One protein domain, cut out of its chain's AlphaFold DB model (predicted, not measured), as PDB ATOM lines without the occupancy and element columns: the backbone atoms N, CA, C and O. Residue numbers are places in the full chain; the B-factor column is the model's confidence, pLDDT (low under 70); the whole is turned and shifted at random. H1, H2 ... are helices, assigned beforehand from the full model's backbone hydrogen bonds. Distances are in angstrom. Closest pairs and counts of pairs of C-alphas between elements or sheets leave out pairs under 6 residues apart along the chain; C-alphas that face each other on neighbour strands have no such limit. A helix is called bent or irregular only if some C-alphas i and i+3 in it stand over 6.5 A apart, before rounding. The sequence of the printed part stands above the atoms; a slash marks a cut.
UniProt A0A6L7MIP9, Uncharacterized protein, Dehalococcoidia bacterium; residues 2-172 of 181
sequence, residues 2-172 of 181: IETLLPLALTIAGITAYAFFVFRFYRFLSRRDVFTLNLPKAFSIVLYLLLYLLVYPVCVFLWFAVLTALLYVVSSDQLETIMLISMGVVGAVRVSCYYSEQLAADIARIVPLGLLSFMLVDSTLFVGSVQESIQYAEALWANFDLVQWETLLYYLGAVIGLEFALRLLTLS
ATOM      1  N   ILE A   2     292.147  74.518 256.202       70.44
ATOM      2  CA  ILE A   2     290.809  74.457 256.835       70.44
ATOM      3  C   ILE A   2     289.831  75.488 256.235       70.44
ATOM      4  O   ILE A   2     288.657  75.185 256.054       70.44
ATOM      5  N   GLU A   3     290.323  76.660 255.823       75.94
ATOM      6  CA  GLU A   3     289.493  77.737 255.253       75.94
ATOM      7  C   GLU A   3     288.837  77.394 253.905       75.94
ATOM      8  O   GLU A   3     287.820  77.977 253.552       75.94
ATOM      9  N   THR A   4     289.359  76.405 253.174       81.44
ATOM     10  CA  THR A   4     288.778  75.947 251.901       81.44
ATOM     11  C   THR A   4     287.836  74.753 252.069       81.44
ATOM     12  O   THR A   4     287.099  74.428 251.142       81.44
ATOM     13  N   LEU A   5     287.825  74.096 253.236       87.31
ATOM     14  CA  LEU A   5     286.956  72.940 253.489       87.31
ATOM     15  C   LEU A   5     285.498  73.355 253.690       87.31
ATOM     16  O   LEU A   5     284.600  72.669 253.210       87.31
ATOM     17  N   LEU A   6     285.265  74.482 254.366       85.62
ATOM     18  CA  LEU A   6     283.921  74.998 254.613       85.62
ATOM     19  C   LEU A   6     283.177  75.390 253.318       85.62
ATOM     20  O   LEU A   6     282.077  74.874 253.118       85.62
ATOM     21  N   PRO A   7     283.733  76.224 252.411       84.44
ATOM     22  CA  PRO A   7     283.053  76.555 251.158       84.44
ATOM     23  C   PRO A   7     282.854  75.321 250.272       84.44
ATOM     24  O   PRO A   7     281.778  75.152 249.711       84.44
ATOM     25  N   LEU A   8     283.827  74.405 250.219       85.81
ATOM     26  CA  LEU A   8     283.689  73.149 249.476       85.81
ATOM     27  C   LEU A   8     282.522  72.300 250.006       85.81
ATOM     28  O   LEU A   8     281.697  71.825 249.227       85.81
ATOM     29  N   ALA A   9     282.435  72.125 251.327       88.31
ATOM     30  CA  ALA A   9     281.355  71.371 251.958       88.31
ATOM     31  C   ALA A   9     279.984  72.020 251.705       88.31
ATOM     32  O   ALA A   9     279.024  71.312 251.402       88.31
ATOM     33  N   LEU A  10     279.898  73.354 251.767       85.38
ATOM     34  CA  LEU A  10     278.673  74.100 251.466       85.38
ATOM     35  C   LEU A  10     278.255  73.954 250.000       85.38
ATOM     36  O   LEU A  10     277.080  73.716 249.732       85.38
ATOM     37  N   THR A  11     279.193  74.026 249.053       84.31
ATOM     38  CA  THR A  11     278.899  73.822 247.628       84.31
ATOM     39  C   THR A  11     278.409  72.400 247.356       84.31
ATOM     40  O   THR A  11     277.392  72.226 246.688       84.31
ATOM     41  N   ILE A  12     279.061  71.375 247.921       90.12
ATOM     42  CA  ILE A  12     278.614  69.976 247.793       90.12
ATOM     43  C   ILE A  12     277.203  69.808 248.365       90.12
ATOM     44  O   ILE A  12     276.344  69.196 247.724       90.12
ATOM     45  N   ALA A  13     276.949  70.368 249.551       90.00
ATOM     46  CA  ALA A  13     275.642  70.311 250.190       90.00
ATOM     47  C   ALA A  13     274.570  71.016 249.344       90.00
ATOM     48  O   ALA A  13     273.500  70.449 249.130       90.00
ATOM     49  N   GLY A  14     274.872  72.201 248.804       88.12
ATOM     50  CA  GLY A  14     273.971  72.976 247.949       88.12
ATOM     51  C   GLY A  14     273.610  72.253 246.651       88.12
ATOM     52  O   GLY A  14     272.428  72.093 246.346       88.12
ATOM     53  N   ILE A  15     274.610  71.735 245.928       89.56
ATOM     54  CA  ILE A  15     274.404  70.947 244.700       89.56
ATOM     55  C   ILE A  15     273.558  69.708 244.998       89.56
ATOM     56  O   ILE A  15     272.604  69.416 244.279       89.56
ATOM     57  N   THR A  16     273.873  68.992 246.080       92.25
ATOM     58  CA  THR A  16     273.151  67.773 246.470       92.25
ATOM     59  C   THR A  16     271.703  68.079 246.844       92.25
ATOM     60  O   THR A  16     270.792  67.381 246.397       92.25
ATOM     61  N   ALA A  17     271.470  69.138 247.624       90.44
ATOM     62  CA  ALA A  17     270.134  69.575 248.011       90.44
ATOM     63  C   ALA A  17     269.303  69.984 246.788       90.44
ATOM     64  O   ALA A  17     268.164  69.532 246.651       90.44
ATOM     65  N   TYR A  18     269.883  70.759 245.866       88.44
ATOM     66  CA  TYR A  18     269.224  71.154 244.622       88.44
ATOM     67  C   TYR A  18     268.899  69.940 243.745       88.44
ATOM     68  O   TYR A  18     267.764  69.776 243.300       88.44
ATOM     69  N   ALA A  19     269.860  69.038 243.531       89.38
ATOM     70  CA  ALA A  19     269.646  67.833 242.737       89.38
ATOM     71  C   ALA A  19     268.563  66.930 243.347       89.38
ATOM     72  O   ALA A  19     267.725  66.394 242.620       89.38
ATOM     73  N   PHE A  20     268.532  66.785 244.676       90.56
ATOM     74  CA  PHE A  20     267.502  66.013 245.372       90.56
ATOM     75  C   PHE A  20     266.119  66.666 245.278       90.56
ATOM     76  O   PHE A  20     265.124  65.964 245.063       90.56
ATOM     77  N   PHE A  21     266.058  67.995 245.401       86.88
ATOM     78  CA  PHE A  21     264.856  68.782 245.153       86.88
ATOM     79  C   PHE A  21     264.344  68.477 243.743       86.88
ATOM     80  O   PHE A  21     263.302  67.835 243.607       86.88
ATOM     81  N   VAL A  22     265.126  68.786 242.703       87.50
ATOM     82  CA  VAL A  22     264.770  68.528 241.297       87.50
ATOM     83  C   VAL A  22     264.344  67.079 241.089       87.50
ATOM     84  O   VAL A  22     263.332  66.830 240.431       87.50
ATOM     85  N   PHE A  23     265.051  66.126 241.707       87.56
ATOM     86  CA  PHE A  23     264.720  64.710 241.625       87.56
ATOM     87  C   PHE A  23     263.299  64.392 242.078       87.56
ATOM     88  O   PHE A  23     262.560  63.667 241.404       87.56
ATOM     89  N   ARG A  24     262.906  64.929 243.233       84.94
ATOM     90  CA  ARG A  24     261.574  64.696 243.784       84.94
ATOM     91  C   ARG A  24     260.488  65.258 242.872       84.94
ATOM     92  O   ARG A  24     259.479  64.584 242.666       84.94
ATOM     93  N   PHE A  25     260.699  66.456 242.338       79.69
ATOM     94  CA  PHE A  25     259.696  67.150 241.537       79.69
ATOM     95  C   PHE A  25     259.562  66.587 240.124       79.69
ATOM     96  O   PHE A  25     258.437  66.348 239.684       79.69
ATOM     97  N   TYR A  26     260.666  66.280 239.433       81.81
ATOM     98  CA  TYR A  26     260.559  65.706 238.089       81.81
ATOM     99  C   TYR A  26     259.863  64.344 238.138       81.81
ATOM    100  O   TYR A  26     259.031  64.058 237.284       81.81
ATOM    101  N   ARG A  27     260.146  63.519 239.160       80.38
ATOM    102  CA  ARG A  27     259.522  62.195 239.318       80.38
ATOM    103  C   ARG A  27     258.026  62.288 239.591       80.38
ATOM    104  O   ARG A  27     257.300  61.316 239.404       80.38
ATOM    105  N   PHE A  28     257.570  63.421 240.104       79.62
ATOM    106  CA  PHE A  28     256.156  63.688 240.277       79.62
ATOM    107  C   PHE A  28     255.521  64.137 238.951       79.62
ATOM    108  O   PHE A  28     254.467  63.624 238.588       79.62
ATOM    109  N   LEU A  29     256.193  65.005 238.187       79.25
ATOM    110  CA  LEU A  29     255.710  65.516 236.897       79.25
ATOM    111  C   LEU A  29     255.707  64.469 235.770       79.25
ATOM    112  O   LEU A  29     254.831  64.499 234.901       79.25
ATOM    113  N   SER A  30     256.683  63.557 235.775       82.94
ATOM    114  CA  SER A  30     256.852  62.512 234.759       82.94
ATOM    115  C   SER A  30     255.814  61.399 234.866       82.94
ATOM    116  O   SER A  30     255.602  60.649 233.915       82.94
ATOM    117  N   ARG A  31     255.153  61.273 236.021       80.19
ATOM    118  CA  ARG A  31     254.139  60.244 236.229       80.19
ATOM    119  C   ARG A  31     252.929  60.529 235.355       80.19
ATOM    120  O   ARG A  31     252.415  61.651 235.300       80.19
ATOM    121  N   ARG A  32     252.449  59.481 234.686       71.69
ATOM    122  CA  ARG A  32     251.182  59.543 233.957       71.69
ATOM    123  C   ARG A  32     249.988  59.540 234.897       71.69
ATOM    124  O   ARG A  32     249.018  60.179 234.541       71.69
ATOM    125  N   ASP A  33     250.069  58.852 236.041       70.81
ATOM    126  CA  ASP A  33     249.008  58.720 237.051       70.81
ATOM    127  C   ASP A  33     249.625  58.783 238.463       70.81
ATOM    128  O   ASP A  33     250.388  57.903 238.861       70.81
ATOM    129  N   VAL A  34     249.344  59.846 239.224       62.25
ATOM    130  CA  VAL A  34     249.949  60.068 240.559       62.25
ATOM    131  C   VAL A  34     249.105  59.491 241.699       62.25
ATOM    132  O   VAL A  34     249.657  59.053 242.708       62.25
ATOM    133  N   PHE A  35     247.779  59.467 241.554       60.28
ATOM    134  CA  PHE A  35     246.861  59.088 242.626       60.28
ATOM    135  C   PHE A  35     246.133  57.784 242.295       60.28
ATOM    136  O   PHE A  35     245.272  57.753 241.423       60.28
ATOM    137  N   THR A  36     246.421  56.709 243.027       55.47
ATOM    138  CA  THR A  36     245.613  55.480 243.006       55.47
ATOM    139  C   THR A  36     244.556  55.568 244.111       55.47
ATOM    140  O   THR A  36     244.856  55.306 245.276       55.47
ATOM    141  N   LEU A  37     243.330  55.988 243.787       55.53
ATOM    142  CA  LEU A  37     242.249  56.069 244.777       55.53
ATOM    143  C   LEU A  37     241.617  54.686 245.005       55.53
ATOM    144  O   LEU A  37     240.900  54.174 244.149       55.53
ATOM    145  N   ASN A  38     241.824  54.118 246.195       57.00
ATOM    146  CA  ASN A  38     241.114  52.927 246.672       57.00
ATOM    147  C   ASN A  38     239.808  53.340 247.377       57.00
ATOM    148  O   ASN A  38     239.755  53.408 248.601       57.00
ATOM    149  N   LEU A  39     238.760  53.654 246.613       61.25
ATOM    150  CA  LEU A  39     237.437  54.034 247.140       61.25
ATOM    151  C   LEU A  39     236.328  53.093 246.612       61.25
ATOM    152  O   LEU A  39     236.509  52.442 245.573       61.25
ATOM    153  N   PRO A  40     235.160  53.010 247.282       63.16
ATOM    154  CA  PRO A  40     234.038  52.164 246.867       63.16
ATOM    155  C   PRO A  40     233.421  52.580 245.514       63.16
ATOM    156  O   PRO A  40     233.177  53.754 245.240       63.16
ATOM    157  N   LYS A  41     233.122  51.573 244.677       61.78
ATOM    158  CA  LYS A  41     232.889  51.649 243.215       61.78
ATOM    159  C   LYS A  41     231.936  52.748 242.701       61.78
ATOM    160  O   LYS A  41     232.148  53.221 241.591       61.78
ATOM    161  N   ALA A  42     230.912  53.151 243.457       61.06
ATOM    162  CA  ALA A  42     229.865  54.059 242.967       61.06
ATOM    163  C   ALA A  42     230.240  55.555 243.027       61.06
ATOM    164  O   ALA A  42     229.883  56.307 242.125       61.06
ATOM    165  N   PHE A  43     230.997  55.986 244.043       59.47
ATOM    166  CA  PHE A  43     231.491  57.371 244.154       59.47
ATOM    167  C   PHE A  43     232.906  57.542 243.591       59.47
ATOM    168  O   PHE A  43     233.307  58.655 243.255       59.47
ATOM    169  N   SER A  44     233.650  56.442 243.437       62.97
ATOM    170  CA  SER A  44     235.039  56.479 242.976       62.97
ATOM    171  C   SER A  44     235.210  57.051 241.587       62.97
ATOM    172  O   SER A  44     236.147  57.801 241.390       62.97
ATOM    173  N   ILE A  45     234.347  56.733 240.620       65.44
ATOM    174  CA  ILE A  45     234.590  57.124 239.223       65.44
ATOM    175  C   ILE A  45     234.461  58.637 239.039       65.44
ATOM    176  O   ILE A  45     235.365  59.256 238.489       65.44
ATOM    177  N   VAL A  46     233.380  59.243 239.536       69.81
ATOM    178  CA  VAL A  46     233.147  60.692 239.407       69.81
ATOM    179  C   VAL A  46     234.171  61.480 240.223       69.81
ATOM    180  O   VAL A  46     234.737  62.447 239.719       69.81
ATOM    181  N   LEU A  47     234.465  61.042 241.454       72.31
ATOM    182  CA  LEU A  47     235.445  61.707 242.312       72.31
ATOM    183  C   LEU A  47     236.873  61.550 241.772       72.31
ATOM    184  O   LEU A  47     237.637  62.508 241.796       72.31
ATOM    185  N   TYR A  48     237.220  60.378 241.236       70.81
ATOM    186  CA  TYR A  48     238.494  60.144 240.557       70.81
ATOM    187  C   TYR A  48     238.622  61.037 239.327       70.81
ATOM    188  O   TYR A  48     239.649  61.678 239.151       70.81
ATOM    189  N   LEU A  49     237.576  61.136 238.505       69.94
ATOM    190  CA  LEU A  49     237.604  61.960 237.301       69.94
ATOM    191  C   LEU A  49     237.733  63.448 237.649       69.94
ATOM    192  O   LEU A  49     238.574  64.121 237.066       69.94
ATOM    193  N   LEU A  50     236.984  63.940 238.641       74.06
ATOM    194  CA  LEU A  50     237.046  65.331 239.097       74.06
ATOM    195  C   LEU A  50     238.404  65.668 239.733       74.06
ATOM    196  O   LEU A  50     239.041  66.649 239.350       74.06
ATOM    197  N   LEU A  51     238.877  64.839 240.671       73.19
ATOM    198  CA  LEU A  51     240.163  65.036 241.338       73.19
ATOM    199  C   LEU A  51     241.302  64.986 240.317       73.19
ATOM    200  O   LEU A  51     242.183  65.838 240.320       73.19
ATOM    201  N   TYR A  52     241.265  64.019 239.403       75.25
ATOM    202  CA  TYR A  52     242.330  63.823 238.433       75.25
ATOM    203  C   TYR A  52     242.288  64.839 237.285       75.25
ATOM    204  O   TYR A  52     243.317  65.084 236.663       75.25
ATOM    205  N   LEU A  53     241.131  65.431 236.979       75.00
ATOM    206  CA  LEU A  53     240.991  66.504 235.988       75.00
ATOM    207  C   LEU A  53     241.357  67.880 236.559       75.00
ATOM    208  O   LEU A  53     241.780  68.734 235.795       75.00
ATOM    209  N   LEU A  54     241.222  68.098 237.873       75.50
ATOM    210  CA  LEU A  54     241.418  69.419 238.482       75.50
ATOM    211  C   LEU A  54     242.707  69.526 239.307       75.50
ATOM    212  O   LEU A  54     243.477  70.463 239.124       75.50
ATOM    213  N   VAL A  55     243.006  68.547 240.165       78.19
ATOM    214  CA  VAL A  55     244.222  68.571 241.002       78.19
ATOM    215  C   VAL A  55     245.467  68.389 240.153       78.19
ATOM    216  O   VAL A  55     246.483  69.039 240.385       78.19
ATOM    217  N   TYR A  56     245.386  67.530 239.139       79.75
ATOM    218  CA  TYR A  56     246.541  67.216 238.318       79.75
ATOM    219  C   TYR A  56     247.048  68.432 237.512       79.75
ATOM    220  O   TYR A  56     248.227  68.764 237.647       79.75
ATOM    221  N   PRO A  57     246.203  69.171 236.761       83.06
ATOM    222  CA  PRO A  57     246.635  70.398 236.088       83.06
ATOM    223  C   PRO A  57     247.140  71.478 237.039       83.06
ATOM    224  O   PRO A  57     248.111  72.148 236.712       83.06
ATOM    225  N   VAL A  58     246.552  71.617 238.232       84.38
ATOM    226  CA  VAL A  58     247.033  72.570 239.248       84.38
ATOM    227  C   VAL A  58     248.442  72.210 239.718       84.38
ATOM    228  O   VAL A  58     249.307  73.076 239.830       84.38
ATOM    229  N   CYS A  59     248.712  70.927 239.942       83.06
ATOM    230  CA  CYS A  59     250.041  70.441 240.285       83.06
ATOM    231  C   CYS A  59     251.072  70.692 239.166       83.06
ATOM    232  O   CYS A  59     252.198  71.105 239.446       83.06
ATOM    233  N   VAL A  60     250.687  70.483 237.905       86.00
ATOM    234  CA  VAL A  60     251.511  70.808 236.727       86.00
ATOM    235  C   VAL A  60     251.762  72.315 236.628       86.00
ATOM    236  O   VAL A  60     252.882  72.744 236.362       86.00
ATOM    237  N   PHE A  61     250.737  73.119 236.900       86.56
ATOM    238  CA  PHE A  61     250.800  74.575 236.871       86.56
ATOM    239  C   PHE A  61     251.713  75.148 237.962       86.56
ATOM    240  O   PHE A  61     252.504  76.053 237.704       86.56
ATOM    241  N   LEU A  62     251.685  74.572 239.166       85.19
ATOM    242  CA  LEU A  62     252.639  74.912 240.220       85.19
ATOM    243  C   LEU A  62     254.079  74.659 239.760       85.19
ATOM    244  O   LEU A  62     254.969  75.459 240.035       85.19
ATOM    245  N   TRP A  63     254.317  73.578 239.014       84.19
ATOM    246  CA  TRP A  63     255.648  73.298 238.483       84.19
ATOM    247  C   TRP A  63     256.065  74.241 237.354       84.19
ATOM    248  O   TRP A  63     257.221  74.653 237.290       84.19
ATOM    249  N   PHE A  64     255.119  74.636 236.506       90.31
ATOM    250  CA  PHE A  64     255.313  75.719 235.547       90.31
ATOM    251  C   PHE A  64     255.772  77.013 236.242       90.31
ATOM    252  O   PHE A  64     256.725  77.637 235.777       90.31
ATOM    253  N   ALA A  65     255.169  77.382 237.376       86.94
ATOM    254  CA  ALA A  65     255.587  78.557 238.138       86.94
ATOM    255  C   ALA A  65     257.024  78.420 238.671       86.94
ATOM    256  O   ALA A  65     257.809  79.359 238.560       86.94
ATOM    257  N   VAL A  66     257.401  77.239 239.178       84.88
ATOM    258  CA  VAL A  66     258.781  76.969 239.619       84.88
ATOM    259  C   VAL A  66     259.764  77.092 238.455       84.88
ATOM    260  O   VAL A  66     260.771  77.778 238.591       84.88
ATOM    261  N   LEU A  67     259.481  76.475 237.305       87.06
ATOM    262  CA  LEU A  67     260.343  76.577 236.122       87.06
ATOM    263  C   LEU A  67     260.450  78.012 235.600       87.06
ATOM    264  O   LEU A  67     261.541  78.434 235.234       87.06
ATOM    265  N   THR A  68     259.352  78.765 235.630       88.44
ATOM    266  CA  THR A  68     259.338  80.182 235.249       88.44
ATOM    267  C   THR A  68     260.223  80.998 236.179       88.44
ATOM    268  O   THR A  68     261.062  81.751 235.699       88.44
ATOM    269  N   ALA A  69     260.101  80.816 237.496       82.75
ATOM    270  CA  ALA A  69     260.951  81.499 238.470       82.75
ATOM    271  C   ALA A  69     262.434  81.148 238.274       82.75
ATOM    272  O   ALA A  69     263.288  82.028 238.266       82.75
ATOM    273  N   LEU A  70     262.731  79.866 238.056       81.94
ATOM    274  CA  LEU A  70     264.078  79.370 237.785       81.94
ATOM    275  C   LEU A  70     264.680  79.981 236.508       81.94
ATOM    276  O   LEU A  70     265.817  80.444 236.530       81.94
ATOM    277  N   LEU A  71     263.930  80.010 235.404       84.25
ATOM    278  CA  LEU A  71     264.396  80.599 234.147       84.25
ATOM    279  C   LEU A  71     264.492  82.123 234.214       84.25
ATOM    280  O   LEU A  71     265.386  82.690 233.599       84.25
ATOM    281  N   TYR A  72     263.619  82.778 234.973       82.12
ATOM    282  CA  TYR A  72     263.640  84.227 235.139       82.12
ATOM    283  C   TYR A  72     264.908  84.726 235.833       82.12
ATOM    284  O   TYR A  72     265.459  85.736 235.425       82.12
ATOM    285  N   VAL A  73     265.425  83.981 236.815       75.94
ATOM    286  CA  VAL A  73     266.689  84.324 237.498       75.94
ATOM    287  C   VAL A  73     267.886  84.355 236.540       75.94
ATOM    288  O   VAL A  73     268.869  85.036 236.805       75.94
ATOM    289  N   VAL A  74     267.830  83.603 235.441       76.00
ATOM    290  CA  VAL A  74     268.954  83.465 234.501       76.00
ATOM    291  C   VAL A  74     268.717  84.170 233.171       76.00
ATOM    292  O   VAL A  74     269.671  84.458 232.451       76.00
ATOM    293  N   SER A  75     267.467  84.448 232.826       79.88
ATOM    294  CA  SER A  75     267.110  85.049 231.551       79.88
ATOM    295  C   SER A  75     267.010  86.567 231.648       79.88
ATOM    296  O   SER A  75     266.420  87.106 232.579       79.88
ATOM    297  N   SER A  76     267.508  87.247 230.618       78.75
ATOM    298  CA  SER A  76     267.296  88.685 230.413       78.75
ATOM    299  C   SER A  76     266.052  88.988 229.565       78.75
ATOM    300  O   SER A  76     265.824  90.143 229.205       78.75
ATOM    301  N   ASP A  77     265.278  87.963 229.195       84.19
ATOM    302  CA  ASP A  77     264.088  88.114 228.360       84.19
ATOM    303  C   ASP A  77     262.884  88.667 229.134       84.19
ATOM    304  O   ASP A  77     262.823  88.702 230.363       84.19
ATOM    305  N   GLN A  78     261.870  89.080 228.375       85.81
ATOM    306  CA  GLN A  78     260.583  89.485 228.926       85.81
ATOM    307  C   GLN A  78     259.873  88.303 229.601       85.81
ATOM    308  O   GLN A  78     259.937  87.160 229.137       85.81
ATOM    309  N   LEU A  79     259.128  88.603 230.670       82.50
ATOM    310  CA  LEU A  79     258.402  87.610 231.465       82.50
ATOM    311  C   LEU A  79     257.463  86.742 230.611       82.50
ATOM    312  O   LEU A  79     257.391  85.536 230.825       82.50
ATOM    313  N   GLU A  80     256.802  87.329 229.612       85.75
ATOM    314  CA  GLU A  80     255.913  86.617 228.684       85.75
ATOM    315  C   GLU A  80     256.639  85.504 227.916       85.75
ATOM    316  O   GLU A  80     256.157  84.373 227.849       85.75
ATOM    317  N   THR A  81     257.838  85.786 227.398       87.94
ATOM    318  CA  THR A  81     258.670  84.802 226.690       87.94
ATOM    319  C   THR A  81     259.113  83.683 227.626       87.94
ATOM    320  O   THR A  81     259.061  82.506 227.267       87.94
ATOM    321  N   ILE A  82     259.505  84.025 228.853       89.00
ATOM    322  CA  ILE A  82     259.959  83.052 229.853       89.00
ATOM    323  C   ILE A  82     258.806  82.138 230.277       89.00
ATOM    324  O   ILE A  82     258.987  80.921 230.379       89.00
ATOM    325  N   MET A  83     257.609  82.694 230.471       89.31
ATOM    326  CA  MET A  83     256.405  81.911 230.733       89.31
ATOM    327  C   MET A  83     256.064  81.007 229.541       89.31
ATOM    328  O   MET A  83     255.811  79.818 229.732       89.31
ATOM    329  N   LEU A  84     256.128  81.511 228.307       91.81
ATOM    330  CA  LEU A  84     255.883  80.699 227.114       91.81
ATOM    331  C   LEU A  84     256.846  79.504 227.031       91.81
ATOM    332  O   LEU A  84     256.402  78.373 226.829       91.81
ATOM    333  N   ILE A  85     258.149  79.734 227.227       91.94
ATOM    334  CA  ILE A  85     259.172  78.677 227.215       91.94
ATOM    335  C   ILE A  85     258.908  77.670 228.335       91.94
ATOM    336  O   ILE A  85     258.880  76.463 228.089       91.94
ATOM    337  N   SER A  86     258.665  78.152 229.555       91.44
ATOM    338  CA  SER A  86     258.397  77.299 230.719       91.44
ATOM    339  C   SER A  86     257.170  76.421 230.496       91.44
ATOM    340  O   SER A  86     257.208  75.214 230.741       91.44
ATOM    341  N   MET A  87     256.090  77.003 229.973       92.88
ATOM    342  CA  MET A  87     254.856  76.287 229.667       92.88
ATOM    343  C   MET A  87     255.057  75.292 228.516       92.88
ATOM    344  O   MET A  87     254.561  74.167 228.585       92.88
ATOM    345  N   GLY A  88     255.846  75.649 227.500       93.38
ATOM    346  CA  GLY A  88     256.238  74.751 226.413       93.38
ATOM    347  C   GLY A  88     257.015  73.528 226.904       93.38
ATOM    348  O   GLY A  88     256.685  72.401 226.531       93.38
ATOM    349  N   VAL A  89     257.989  73.722 227.799       92.44
ATOM    350  CA  VAL A  89     258.744  72.626 228.434       92.44
ATOM    351  C   VAL A  89     257.808  71.727 229.234       92.44
ATOM    352  O   VAL A  89     257.831  70.508 229.065       92.44
ATOM    353  N   VAL A  90     256.951  72.310 230.075       92.38
ATOM    354  CA  VAL A  90     255.980  71.545 230.864       92.38
ATOM    355  C   VAL A  90     255.047  70.751 229.951       92.38
ATOM    356  O   VAL A  90     254.896  69.547 230.145       92.38
ATOM    357  N   GLY A  91     254.486  71.374 228.914       92.12
ATOM    358  CA  GLY A  91     253.642  70.706 227.924       92.12
ATOM    359  C   GLY A  91     254.355  69.547 227.222       92.12
ATOM    360  O   GLY A  91     253.791  68.457 227.116       92.12
ATOM    361  N   ALA A  92     255.615  69.733 226.819       92.81
ATOM    362  CA  ALA A  92     256.426  68.685 226.200       92.81
ATOM    363  C   ALA A  92     256.653  67.492 227.143       92.81
ATOM    364  O   ALA A  92     256.523  66.339 226.721       92.81
ATOM    365  N   VAL A  93     256.922  67.750 228.428       92.06
ATOM    366  CA  VAL A  93     256.997  66.692 229.449       92.06
ATOM    367  C   VAL A  93     255.669  65.947 229.527       92.06
ATOM    368  O   VAL A  93     255.661  64.720 229.480       92.06
ATOM    369  N   ARG A  94     254.545  66.669 229.600       90.00
ATOM    370  CA  ARG A  94     253.212  66.070 229.746       90.00
ATOM    371  C   ARG A  94     252.838  65.172 228.583       90.00
ATOM    372  O   ARG A  94     252.417  64.047 228.823       90.00
ATOM    373  N   VAL A  95     253.069  65.611 227.349       91.00
ATOM    374  CA  VAL A  95     252.882  64.768 226.159       91.00
ATOM    375  C   VAL A  95     253.783  63.532 226.228       91.00
ATOM    376  O   VAL A  95     253.321  62.413 226.000       91.00
ATOM    377  N   SER A  96     255.044  63.710 226.625       90.69
ATOM    378  CA  SER A  96     256.014  62.614 226.721       90.69
ATOM    379  C   SER A  96     255.630  61.565 227.768       90.69
ATOM    380  O   SER A  96     255.903  60.387 227.551       90.69
ATOM    381  N   CYS A  97     254.932  61.938 228.852       88.50
ATOM    382  CA  CYS A  97     254.477  60.993 229.883       88.50
ATOM    383  C   CYS A  97     253.521  59.922 229.338       88.50
ATOM    384  O   CYS A  97     253.445  58.829 229.899       88.50
ATOM    385  N   TYR A  98     252.775  60.228 228.272       85.81
ATOM    386  CA  TYR A  98     251.864  59.271 227.635       85.81
ATOM    387  C   TYR A  98     252.591  58.307 226.696       85.81
ATOM    388  O   TYR A  98     252.041  57.253 226.383       85.81
ATOM    389  N   TYR A  99     253.815  58.641 226.278       87.12
ATOM    390  CA  TYR A  99     254.664  57.764 225.477       87.12
ATOM    391  C   TYR A  99     255.607  56.932 226.355       87.12
ATOM    392  O   TYR A  99     255.602  55.706 226.298       87.12
ATOM    393  N   SER A 100     256.405  57.595 227.193       88.88
ATOM    394  CA  SER A 100     257.329  56.965 228.133       88.88
ATOM    395  C   SER A 100     257.572  57.880 229.330       88.88
ATOM    396  O   SER A 100     258.078  58.996 229.192       88.88
ATOM    397  N   GLU A 101     257.273  57.384 230.530       88.06
ATOM    398  CA  GLU A 101     257.564  58.089 231.785       88.06
ATOM    399  C   GLU A 101     259.066  58.377 231.945       88.06
ATOM    400  O   GLU A 101     259.442  59.416 232.487       88.06
ATOM    401  N   GLN A 102     259.935  57.505 231.420       89.25
ATOM    402  CA  GLN A 102     261.380  57.716 231.462       89.25
ATOM    403  C   GLN A 102     261.806  58.896 230.579       89.25
ATOM    404  O   GLN A 102     262.562  59.750 231.035       89.25
ATOM    405  N   LEU A 103     261.249  59.003 229.367       89.38
ATOM    406  CA  LEU A 103     261.510  60.135 228.473       89.38
ATOM    407  C   LEU A 103     261.038  61.453 229.096       89.38
ATOM    408  O   LEU A 103     261.762  62.447 229.099       89.38
ATOM    409  N   ALA A 104     259.834  61.457 229.666       91.50
ATOM    410  CA  ALA A 104     259.297  62.627 230.346       91.50
ATOM    411  C   ALA A 104     260.165  63.057 231.536       91.50
ATOM    412  O   ALA A 104     260.427  64.246 231.718       91.50
ATOM    413  N   ALA A 105     260.643  62.093 232.326       90.50
ATOM    414  CA  ALA A 105     261.557  62.339 233.434       90.50
ATOM    415  C   ALA A 105     262.897  62.931 232.971       90.50
ATOM    416  O   ALA A 105     263.469  63.778 233.662       90.50
ATOM    417  N   ASP A 106     263.408  62.503 231.818       91.12
ATOM    418  CA  ASP A 106     264.646  63.026 231.242       91.12
ATOM    419  C   ASP A 106     264.466  64.466 230.745       91.12
ATOM    420  O   ASP A 106     265.264  65.333 231.092       91.12
ATOM    421  N   ILE A 107     263.367  64.779 230.057       91.00
ATOM    422  CA  ILE A 107     263.071  66.156 229.622       91.00
ATOM    423  C   ILE A 107     262.869  67.082 230.831       91.00
ATOM    424  O   ILE A 107     263.442  68.171 230.890       91.00
ATOM    425  N   ALA A 108     262.104  66.640 231.832       90.25
ATOM    426  CA  ALA A 108     261.755  67.449 232.998       90.25
ATOM    427  C   ALA A 108     262.962  67.842 233.862       90.25
ATOM    428  O   ALA A 108     262.934  68.889 234.510       90.25
ATOM    429  N   ARG A 109     264.018  67.016 233.894       90.56
ATOM    430  CA  ARG A 109     265.226  67.296 234.685       90.56
ATOM    431  C   ARG A 109     266.263  68.132 233.932       90.56
ATOM    432  O   ARG A 109     267.055  68.797 234.591       90.56
ATOM    433  N   ILE A 110     266.275  68.108 232.593       90.56
ATOM    434  CA  ILE A 110     267.304  68.789 231.785       90.56
ATOM    435  C   ILE A 110     267.326  70.290 232.064       90.56
ATOM    436  O   ILE A 110     268.396  70.835 232.308       90.56
ATOM    437  N   VAL A 111     266.166  70.950 232.080       86.50
ATOM    438  CA  VAL A 111     266.090  72.407 232.282       86.50
ATOM    439  C   VAL A 111     266.605  72.834 233.664       86.50
ATOM    440  O   VAL A 111     267.552  73.617 233.716       86.50
ATOM    441  N   PRO A 112     266.079  72.315 234.791       87.06
ATOM    442  CA  PRO A 112     266.564  72.725 236.107       87.06
ATOM    443  C   PRO A 112     268.015  72.291 236.376       87.06
ATOM    444  O   PRO A 112     268.782  73.047 236.964       87.06
ATOM    445  N   LEU A 113     268.452  71.113 235.919       89.38
ATOM    446  CA  LEU A 113     269.861  70.716 236.080       89.38
ATOM    447  C   LEU A 113     270.804  71.532 235.185       89.38
ATOM    448  O   LEU A 113     271.921  71.840 235.598       89.38
ATOM    449  N   GLY A 114     270.359  71.917 233.988       89.06
ATOM    450  CA  GLY A 114     271.088  72.832 233.111       89.06
ATOM    451  C   GLY A 114     271.246  74.213 233.741       89.06
ATOM    452  O   GLY A 114     272.330  74.790 233.696       89.06
ATOM    453  N   LEU A 115     270.206  74.697 234.421       86.50
ATOM    454  CA  LEU A 115     270.269  75.938 235.185       86.50
ATOM    455  C   LEU A 115     271.297  75.865 236.315       86.50
ATOM    456  O   LEU A 115     272.119  76.765 236.452       86.50
ATOM    457  N   LEU A 116     271.296  74.774 237.089       86.31
ATOM    458  CA  LEU A 116     272.307  74.556 238.123       86.31
ATOM    459  C   LEU A 116     273.716  74.605 237.526       86.31
ATOM    460  O   LEU A 116     274.595  75.247 238.090       86.31
ATOM    461  N   SER A 117     273.926  73.965 236.373       86.75
ATOM    462  CA  SER A 117     275.210  74.020 235.669       86.75
ATOM    463  C   SER A 117     275.616  75.459 235.341       86.75
ATOM    464  O   SER A 117     276.773  75.818 235.540       86.75
ATOM    465  N   PHE A 118     274.683  76.286 234.870       84.31
ATOM    466  CA  PHE A 118     274.948  77.693 234.572       84.31
ATOM    467  C   PHE A 118     275.303  78.492 235.838       84.31
ATOM    468  O   PHE A 118     276.320  79.183 235.865       84.31
ATOM    469  N   MET A 119     274.544  78.307 236.925       80.00
ATOM    470  CA  MET A 119     274.794  78.960 238.219       80.00
ATOM    471  C   MET A 119     276.116  78.538 238.879       80.00
ATOM    472  O   MET A 119     276.683  79.299 239.658       80.00
ATOM    473  N   LEU A 120     276.606  77.322 238.610       83.62
ATOM    474  CA  LEU A 120     277.891  76.843 239.134       83.62
ATOM    475  C   LEU A 120     279.091  77.400 238.364       83.62
ATOM    476  O   LEU A 120     280.162  77.556 238.949       83.62
ATOM    477  N   VAL A 121     278.933  77.661 237.064       83.81
ATOM    478  CA  VAL A 121     279.996  78.228 236.221       83.81
ATOM    479  C   VAL A 121     280.144  79.723 236.479       83.81
ATOM    480  O   VAL A 121     281.268  80.214 236.593       83.81
ATOM    481  N   ASP A 122     279.029  80.438 236.618       76.38
ATOM    482  CA  ASP A 122     279.036  81.864 236.918       76.38
ATOM    483  C   ASP A 122     278.698  82.127 238.393       76.38
ATOM    484  O   ASP A 122     277.544  82.237 238.806       76.38
ATOM    485  N   SER A 123     279.749  82.260 239.206       63.62
ATOM    486  CA  SER A 123     279.635  82.543 240.644       63.62
ATOM    487  C   SER A 123     278.925  83.865 240.979       63.62
ATOM    488  O   SER A 123     278.425  84.008 242.100       63.62
ATOM    489  N   THR A 124     278.844  84.812 240.034       64.12
ATOM    490  CA  THR A 124     278.111  86.072 240.239       64.12
ATOM    491  C   THR A 124     276.607  85.835 240.270       64.12
ATOM    492  O   THR A 124     275.915  86.430 241.096       64.12
ATOM    493  N   LEU A 125     276.124  84.864 239.491       60.03
ATOM    494  CA  LEU A 125     274.737  84.423 239.536       60.03
ATOM    495  C   LEU A 125     274.422  83.737 240.856       60.03
ATOM    496  O   LEU A 125     273.325  83.899 241.352       60.03
ATOM    497  N   PHE A 126     275.342  83.005 241.484       60.81
ATOM    498  CA  PHE A 126     275.032  82.316 242.742       60.81
ATOM    499  C   PHE A 126     274.821  83.283 243.922       60.81
ATOM    500  O   PHE A 126     273.887  83.108 244.700       60.81
ATOM    501  N   VAL A 127     275.656  84.319 244.055       54.53
ATOM    502  CA  VAL A 127     275.547  85.309 245.148       54.53
ATOM    503  C   VAL A 127     274.528  86.405 244.817       54.53
ATOM    504  O   VAL A 127     273.746  86.785 245.689       54.53
ATOM    505  N   GLY A 128     274.483  86.861 243.561       56.97
ATOM    506  CA  GLY A 128     273.472  87.798 243.065       56.97
ATOM    507  C   GLY A 128     272.067  87.201 243.105       56.97
ATOM    508  O   GLY A 128     271.162  87.831 243.642       56.97
ATOM    509  N   SER A 129     271.892  85.940 242.689       59.34
ATOM    510  CA  SER A 129     270.568  85.298 242.645       59.34
ATOM    511  C   SER A 129     269.901  85.155 243.999       59.34
ATOM    512  O   SER A 129     268.680  85.178 244.045       59.34
ATOM    513  N   VAL A 130     270.622  85.001 245.112       62.06
ATOM    514  CA  VAL A 130     269.960  84.903 246.424       62.06
ATOM    515  C   VAL A 130     269.372  86.257 246.812       62.06
ATOM    516  O   VAL A 130     268.231  86.330 247.257       62.06
ATOM    517  N   GLN A 131     270.121  87.335 246.597       63.22
ATOM    518  CA  GLN A 131     269.666  88.678 246.937       63.22
ATOM    519  C   GLN A 131     268.570  89.151 245.977       63.22
ATOM    520  O   GLN A 131     267.543  89.671 246.410       63.22
ATOM    521  N   GLU A 132     268.753  88.893 244.685       64.94
ATOM    522  CA  GLU A 132     267.785  89.208 243.643       64.94
ATOM    523  C   GLU A 132     266.536  88.324 243.762       64.94
ATOM    524  O   GLU A 132     265.436  88.845 243.673       64.94
ATOM    525  N   SER A 133     266.641  87.025 244.087       62.06
ATOM    526  CA  SER A 133     265.464  86.155 244.311       62.06
ATOM    527  C   SER A 133     264.605  86.600 245.490       62.06
ATOM    528  O   SER A 133     263.380  86.512 245.402       62.06
ATOM    529  N   ILE A 134     265.213  87.124 246.559       68.44
ATOM    530  CA  ILE A 134     264.478  87.741 247.672       68.44
ATOM    531  C   ILE A 134     263.775  89.012 247.191       68.44
ATOM    532  O   ILE A 134     262.573  89.158 247.407       68.44
ATOM    533  N   GLN A 135     264.477  89.885 246.466       69.56
ATOM    534  CA  GLN A 135     263.884  91.097 245.892       69.56
ATOM    535  C   GLN A 135     262.773  90.783 244.883       69.56
ATOM    536  O   GLN A 135     261.787  91.508 244.818       69.56
ATOM    537  N   TYR A 136     262.875  89.688 244.130       63.25
ATOM    538  CA  TYR A 136     261.827  89.226 243.225       63.25
ATOM    539  C   TYR A 136     260.636  88.652 243.980       63.25
ATOM    540  O   TYR A 136     259.503  88.927 243.601       63.25
ATOM    541  N   ALA A 137     260.850  87.892 245.054       65.00
ATOM    542  CA  ALA A 137     259.759  87.423 245.902       65.00
ATOM    543  C   ALA A 137     259.000  88.606 246.525       65.00
ATOM    544  O   ALA A 137     257.769  88.620 246.536       65.00
ATOM    545  N   GLU A 138     259.729  89.633 246.962       70.00
ATOM    546  CA  GLU A 138     259.165  90.886 247.460       70.00
ATOM    547  C   GLU A 138     258.460  91.681 246.353       70.00
ATOM    548  O   GLU A 138     257.350  92.164 246.565       70.00
ATOM    549  N   ALA A 139     259.038  91.770 245.153       64.44
ATOM    550  CA  ALA A 139     258.446  92.470 244.016       64.44
ATOM    551  C   ALA A 139     257.200  91.761 243.469       64.44
ATOM    552  O   ALA A 139     256.243  92.439 243.106       64.44
ATOM    553  N   LEU A 140     257.171  90.426 243.438       63.38
ATOM    554  CA  LEU A 140     255.991  89.630 243.083       63.38
ATOM    555  C   LEU A 140     254.879  89.792 244.118       63.38
ATOM    556  O   LEU A 140     253.707  89.854 243.754       63.38
ATOM    557  N   TRP A 141     255.237  89.877 245.402       64.94
ATOM    558  CA  TRP A 141     254.269  90.106 246.470       64.94
ATOM    559  C   TRP A 141     253.719  91.539 246.449       64.94
ATOM    560  O   TRP A 141     252.513  91.737 246.570       64.94
ATOM    561  N   ALA A 142     254.583  92.531 246.228       68.69
ATOM    562  CA  ALA A 142     254.207  93.942 246.155       68.69
ATOM    563  C   ALA A 142     253.443  94.296 244.868       68.69
ATOM    564  O   ALA A 142     252.559  95.146 244.895       68.69
ATOM    565  N   ASN A 143     253.755  93.633 243.752       64.19
ATOM    566  CA  ASN A 143     253.121  93.846 242.450       64.19
ATOM    567  C   ASN A 143     252.216  92.676 242.059       64.19
ATOM    568  O   ASN A 143     252.125  92.317 240.884       64.19
ATOM    569  N   PHE A 144     251.525  92.087 243.034       65.88
ATOM    570  CA  PHE A 144     250.565  91.012 242.786       65.88
ATOM    571  C   PHE A 144     249.466  91.419 241.780       65.88
ATOM    572  O   PHE A 144     248.959  90.580 241.039       65.88
ATOM    573  N   ASP A 145     249.159  92.718 241.679       63.47
ATOM    574  CA  ASP A 145     248.249  93.280 240.669       63.47
ATOM    575  C   ASP A 145     248.825  93.310 239.238       63.47
ATOM    576  O   ASP A 145     248.057  93.352 238.279       63.47
ATOM    577  N   LEU A 146     250.153  93.255 239.055       58.78
ATOM    578  CA  LEU A 146     250.799  93.172 237.731       58.78
ATOM    579  C   LEU A 146     250.909  91.735 237.212       58.78
ATOM    580  O   LEU A 146     251.361  91.516 236.084       58.78
ATOM    581  N   VAL A 147     250.516  90.744 238.018       65.62
ATOM    582  CA  VAL A 147     250.390  89.372 237.540       65.62
ATOM    583  C   VAL A 147     249.375  89.371 236.401       65.62
ATOM    584  O   VAL A 147     248.213  89.722 236.586       65.62
ATOM    585  N   GLN A 148     249.819  88.978 235.206       75.81
ATOM    586  CA  GLN A 148     248.963  88.854 234.029       75.81
ATOM    587  C   GLN A 148     248.002  87.669 234.210       75.81
ATOM    588  O   GLN A 148     248.218  86.576 233.680       75.81
ATOM    589  N   TRP A 149     246.945  87.872 235.000       77.75
ATOM    590  CA  TRP A 149     245.959  86.847 235.345       77.75
ATOM    591  C   TRP A 149     245.336  86.206 234.111       77.75
ATOM    592  O   TRP A 149     245.106  85.002 234.101       77.75
ATOM    593  N   GLU A 150     245.136  86.984 233.047       84.38
ATOM    594  CA  GLU A 150     244.637  86.478 231.770       84.38
ATOM    595  C   GLU A 150     245.589  85.443 231.158       84.38
ATOM    596  O   GLU A 150     245.163  84.340 230.818       84.38
ATOM    597  N   THR A 151     246.888  85.748 231.104       84.94
ATOM    598  CA  THR A 151     247.928  84.846 230.593       84.94
ATOM    599  C   THR A 151     248.043  83.581 231.448       84.94
ATOM    600  O   THR A 151     248.100  82.467 230.921       84.94
ATOM    601  N   LEU A 152     248.015  83.717 232.777       85.69
ATOM    602  CA  LEU A 152     248.064  82.573 233.694       85.69
ATOM    603  C   LEU A 152     246.842  81.659 233.552       85.69
ATOM    604  O   LEU A 152     246.990  80.437 233.496       85.69
ATOM    605  N   LEU A 153     245.641  82.234 233.464       87.38
ATOM    606  CA  LEU A 153     244.410  81.476 233.250       87.38
ATOM    607  C   LEU A 153     244.397  80.813 231.871       87.38
ATOM    608  O   LEU A 153     243.956  79.669 231.760       87.38
ATOM    609  N   TYR A 154     244.929  81.482 230.845       90.19
ATOM    610  CA  TYR A 154     245.101  80.902 229.517       90.19
ATOM    611  C   TYR A 154     246.015  79.670 229.558       90.19
ATOM    612  O   TYR A 154     245.636  78.614 229.050       90.19
ATOM    613  N   TYR A 155     247.171  79.749 230.223       90.62
ATOM    614  CA  TYR A 155     248.068  78.599 230.368       90.62
ATOM    615  C   TYR A 155     247.477  77.479 231.221       90.62
ATOM    616  O   TYR A 155     247.609  76.310 230.859       90.62
ATOM    617  N   LEU A 156     246.764  77.798 232.303       89.62
ATOM    618  CA  LEU A 156     246.050  76.790 233.088       89.62
ATOM    619  C   LEU A 156     244.986  76.078 232.240       89.62
ATOM    620  O   LEU A 156     244.926  74.847 232.227       89.62
ATOM    621  N   GLY A 157     244.186  76.837 231.487       89.62
ATOM    622  CA  GLY A 157     243.207  76.300 230.544       89.62
ATOM    623  C   GLY A 157     243.856  75.428 229.468       89.62
ATOM    624  O   GLY A 157     243.353  74.343 229.173       89.62
ATOM    625  N   ALA A 158     245.010  75.843 228.944       90.62
ATOM    626  CA  ALA A 158     245.787  75.071 227.980       90.62
ATOM    627  C   ALA A 158     246.292  73.742 228.569       90.62
ATOM    628  O   ALA A 158     246.168  72.714 227.908       90.62
ATOM    629  N   VAL A 159     246.793  73.718 229.813       90.06
ATOM    630  CA  VAL A 159     247.194  72.471 230.501       90.06
ATOM    631  C   VAL A 159     245.998  71.543 230.683       90.06
ATOM    632  O   VAL A 159     246.097  70.352 230.390       90.06
ATOM    633  N   ILE A 160     244.866  72.069 231.156       89.44
ATOM    634  CA  ILE A 160     243.643  71.280 231.354       89.44
ATOM    635  C   ILE A 160     243.191  70.674 230.017       89.44
ATOM    636  O   ILE A 160     242.919  69.474 229.945       89.44
ATOM    637  N   GLY A 161     243.153  71.484 228.955       89.75
ATOM    638  CA  GLY A 161     242.787  71.047 227.609       89.75
ATOM    639  C   GLY A 161     243.749  70.002 227.042       89.75
ATOM    640  O   GLY A 161     243.300  68.992 226.501       89.75
ATOM    641  N   LEU A 162     245.058  70.202 227.222       90.25
ATOM    642  CA  LEU A 162     246.093  69.250 226.821       90.25
ATOM    643  C   LEU A 162     245.902  67.904 227.525       90.25
ATOM    644  O   LEU A 162     245.892  66.867 226.865       90.25
ATOM    645  N   GLU A 163     245.708  67.901 228.845       86.88
ATOM    646  CA  GLU A 163     245.503  66.653 229.580       86.88
ATOM    647  C   GLU A 163     244.231  65.933 229.176       86.88
ATOM    648  O   GLU A 163     244.226  64.711 229.014       86.88
ATOM    649  N   PHE A 164     243.150  66.680 228.986       86.31
ATOM    650  CA  PHE A 164     241.906  66.108 228.507       86.31
ATOM    651  C   PHE A 164     242.085  65.460 227.126       86.31
ATOM    652  O   PHE A 164     241.697  64.305 226.937       86.31
ATOM    653  N   ALA A 165     242.739  66.152 226.189       88.50
ATOM    654  CA  ALA A 165     243.019  65.635 224.852       88.50
ATOM    655  C   ALA A 165     243.889  64.368 224.891       88.50
ATOM    656  O   ALA A 165     243.547  63.366 224.261       88.50
ATOM    657  N   LEU A 166     244.973  64.371 225.672       85.94
ATOM    658  CA  LEU A 166     245.873  63.220 225.799       85.94
ATOM    659  C   LEU A 166     245.160  61.993 226.385       85.94
ATOM    660  O   LEU A 166     245.351  60.878 225.892       85.94
ATOM    661  N   ARG A 167     244.287  62.189 227.381       82.44
ATOM    662  CA  ARG A 167     243.466  61.109 227.958       82.44
ATOM    663  C   ARG A 167     242.443  60.555 226.977       82.44
ATOM    664  O   ARG A 167     242.271  59.339 226.909       82.44
ATOM    665  N   LEU A 168     241.784  61.415 226.200       82.50
ATOM    666  CA  LEU A 168     240.872  60.967 225.144       82.50
ATOM    667  C   LEU A 168     241.600  60.122 224.095       82.50
ATOM    668  O   LEU A 168     241.105  59.059 223.714       82.50
ATOM    669  N   LEU A 169     242.797  60.546 223.676       85.12
ATOM    670  CA  LEU A 169     243.624  59.775 222.749       85.12
ATOM    671  C   LEU A 169     243.970  58.399 223.327       85.12
ATOM    672  O   LEU A 169     243.801  57.391 222.644       85.12
ATOM    673  N   THR A 170     244.376  58.327 224.599       79.31
ATOM    674  CA  THR A 170     244.710  57.038 225.234       79.31
ATOM    675  C   THR A 170     243.511  56.093 225.334       79.31
ATOM    676  O   THR A 170     243.680  54.883 225.197       79.31
ATOM    677  N   LEU A 171     242.297  56.615 225.548       76.38
ATOM    678  CA  LEU A 171     241.075  55.804 225.545       76.38
ATOM    679  C   LEU A 171     240.759  55.243 224.153       76.38
ATOM    680  O   LEU A 171     240.384  54.076 224.047       76.38
ATOM    681  N   SER A 172     240.952  56.041 223.100       78.69
ATOM    682  CA  SER A 172     240.717  55.621 221.712       78.69
ATOM    683  C   SER A 172     241.631  54.460 221.301       78.69
ATOM    684  O   SER A 172     241.152  53.435 220.818       78.69
TER     685      SER A 172
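What this domain is: This is residues 2 to 172 of the 181 residues of an uncharacterized protein of Dehalococcoidia bacterium (UniProt A0A6L7MIP9). Look first for the long helix H2, which crosses over H3 and H6, two helices side by side, while the short arm H4a folds back along H3. To one end of this body reach H1 and the arm H4b, side by side, with residues 2 to 10 of H1 sticking out; H5 starts near the end of H4b and passes the last residues of H2. The printed part has 171 residues with six named helices, H1 to H6 in chain order, and no named strand: all helix. It is elongated, 65 by 38 by 26 A, and only just compact, close to loose, with a radius of gyration of the C-alphas of 18.7 A.

How they stand to each other: Begin at H2, residues 41 to 74, the hub, which touches 5 other helices. It touches H3, residues 79 to 99, in a hairpin at a steep tilt of 44 degrees; the closest C-alphas, of Thr 68 and Ser 86, are 5.5 A apart. With residues 53 to 61 alone it touches H6, residues 149 to 172, at a steep tilt of 50 degrees, closest at the C-alphas of Pro 57 and Ile 160, 5.7 A. H3 and H6 touch and run the same way at a shallow tilt of 13 degrees, with the C-alphas of Gly 91 and Val 159 closest, 7.2 A. H4, residues 101 to 121, was assigned as one helix by its hydrogen bonds but is bent, C-alphas 108 and 111 being 6.6 A apart; its arms are H4a, residues 101 to 108, and H4b, residues 111 to 121. H4a forms a hairpin with H3, with the C-alphas of Val 93 and Ala 104 closest, 4.8 A. H1, residues 2 to 29, touches H4b, opposite ways at a shallow tilt of 13 degrees, with the C-alphas of Val 22 and Pro 112 closest, 6.9 A. H5, residues 123 to 142, touches H2 at the C-alphas of Val 73 and Ser 129, 6.5 A, and is apart from H6. Helix packing is part aligned, part crossed: of 9 pairs of helices that touch, those that touch only at the corner or at their ends left out, 4 are at a shallow tilt. Every O i to N i+4 pair is within hydrogen-bond range in H4a, H4b and H6, against 22 of 24 in H1, 25 of 30 in H2, 15 of 17 in H3 and 14 of 16 in H5.

Where its parts are: Find C-alpha 41 at (232.889, 51.649, 243.215); from there H2 runs 48.9 A to C-alpha 74, with a kink of 32 degrees near residue 50. H2 is irregular, but only just: C-alphas 42 and 45 are 6.8 A apart. H1 begins at C-alpha 2, (290.809, 74.457, 256.835), and measures 41.3 A. H3 measures 30.7 A, and H5, with a kink of 38 degrees near residue 130, 28.4 A. H6 runs 34.5 A to C-alpha 172 at (240.717, 55.621, 221.712).

The domain as a whole: Look to Ile 2 and Ala 42 for the two C-alphas farthest apart, 65.7 A. The printed part has no cut, and the link from H1 to H2, 11 residues, is long. Residues 138 to 147, of which 138 to 142 belong to H5, stand free. Mean pLDDT of the printed part is 80.1; it is under 70 at residues 34 to 46, 49, 123 to 137 and 139 to 147.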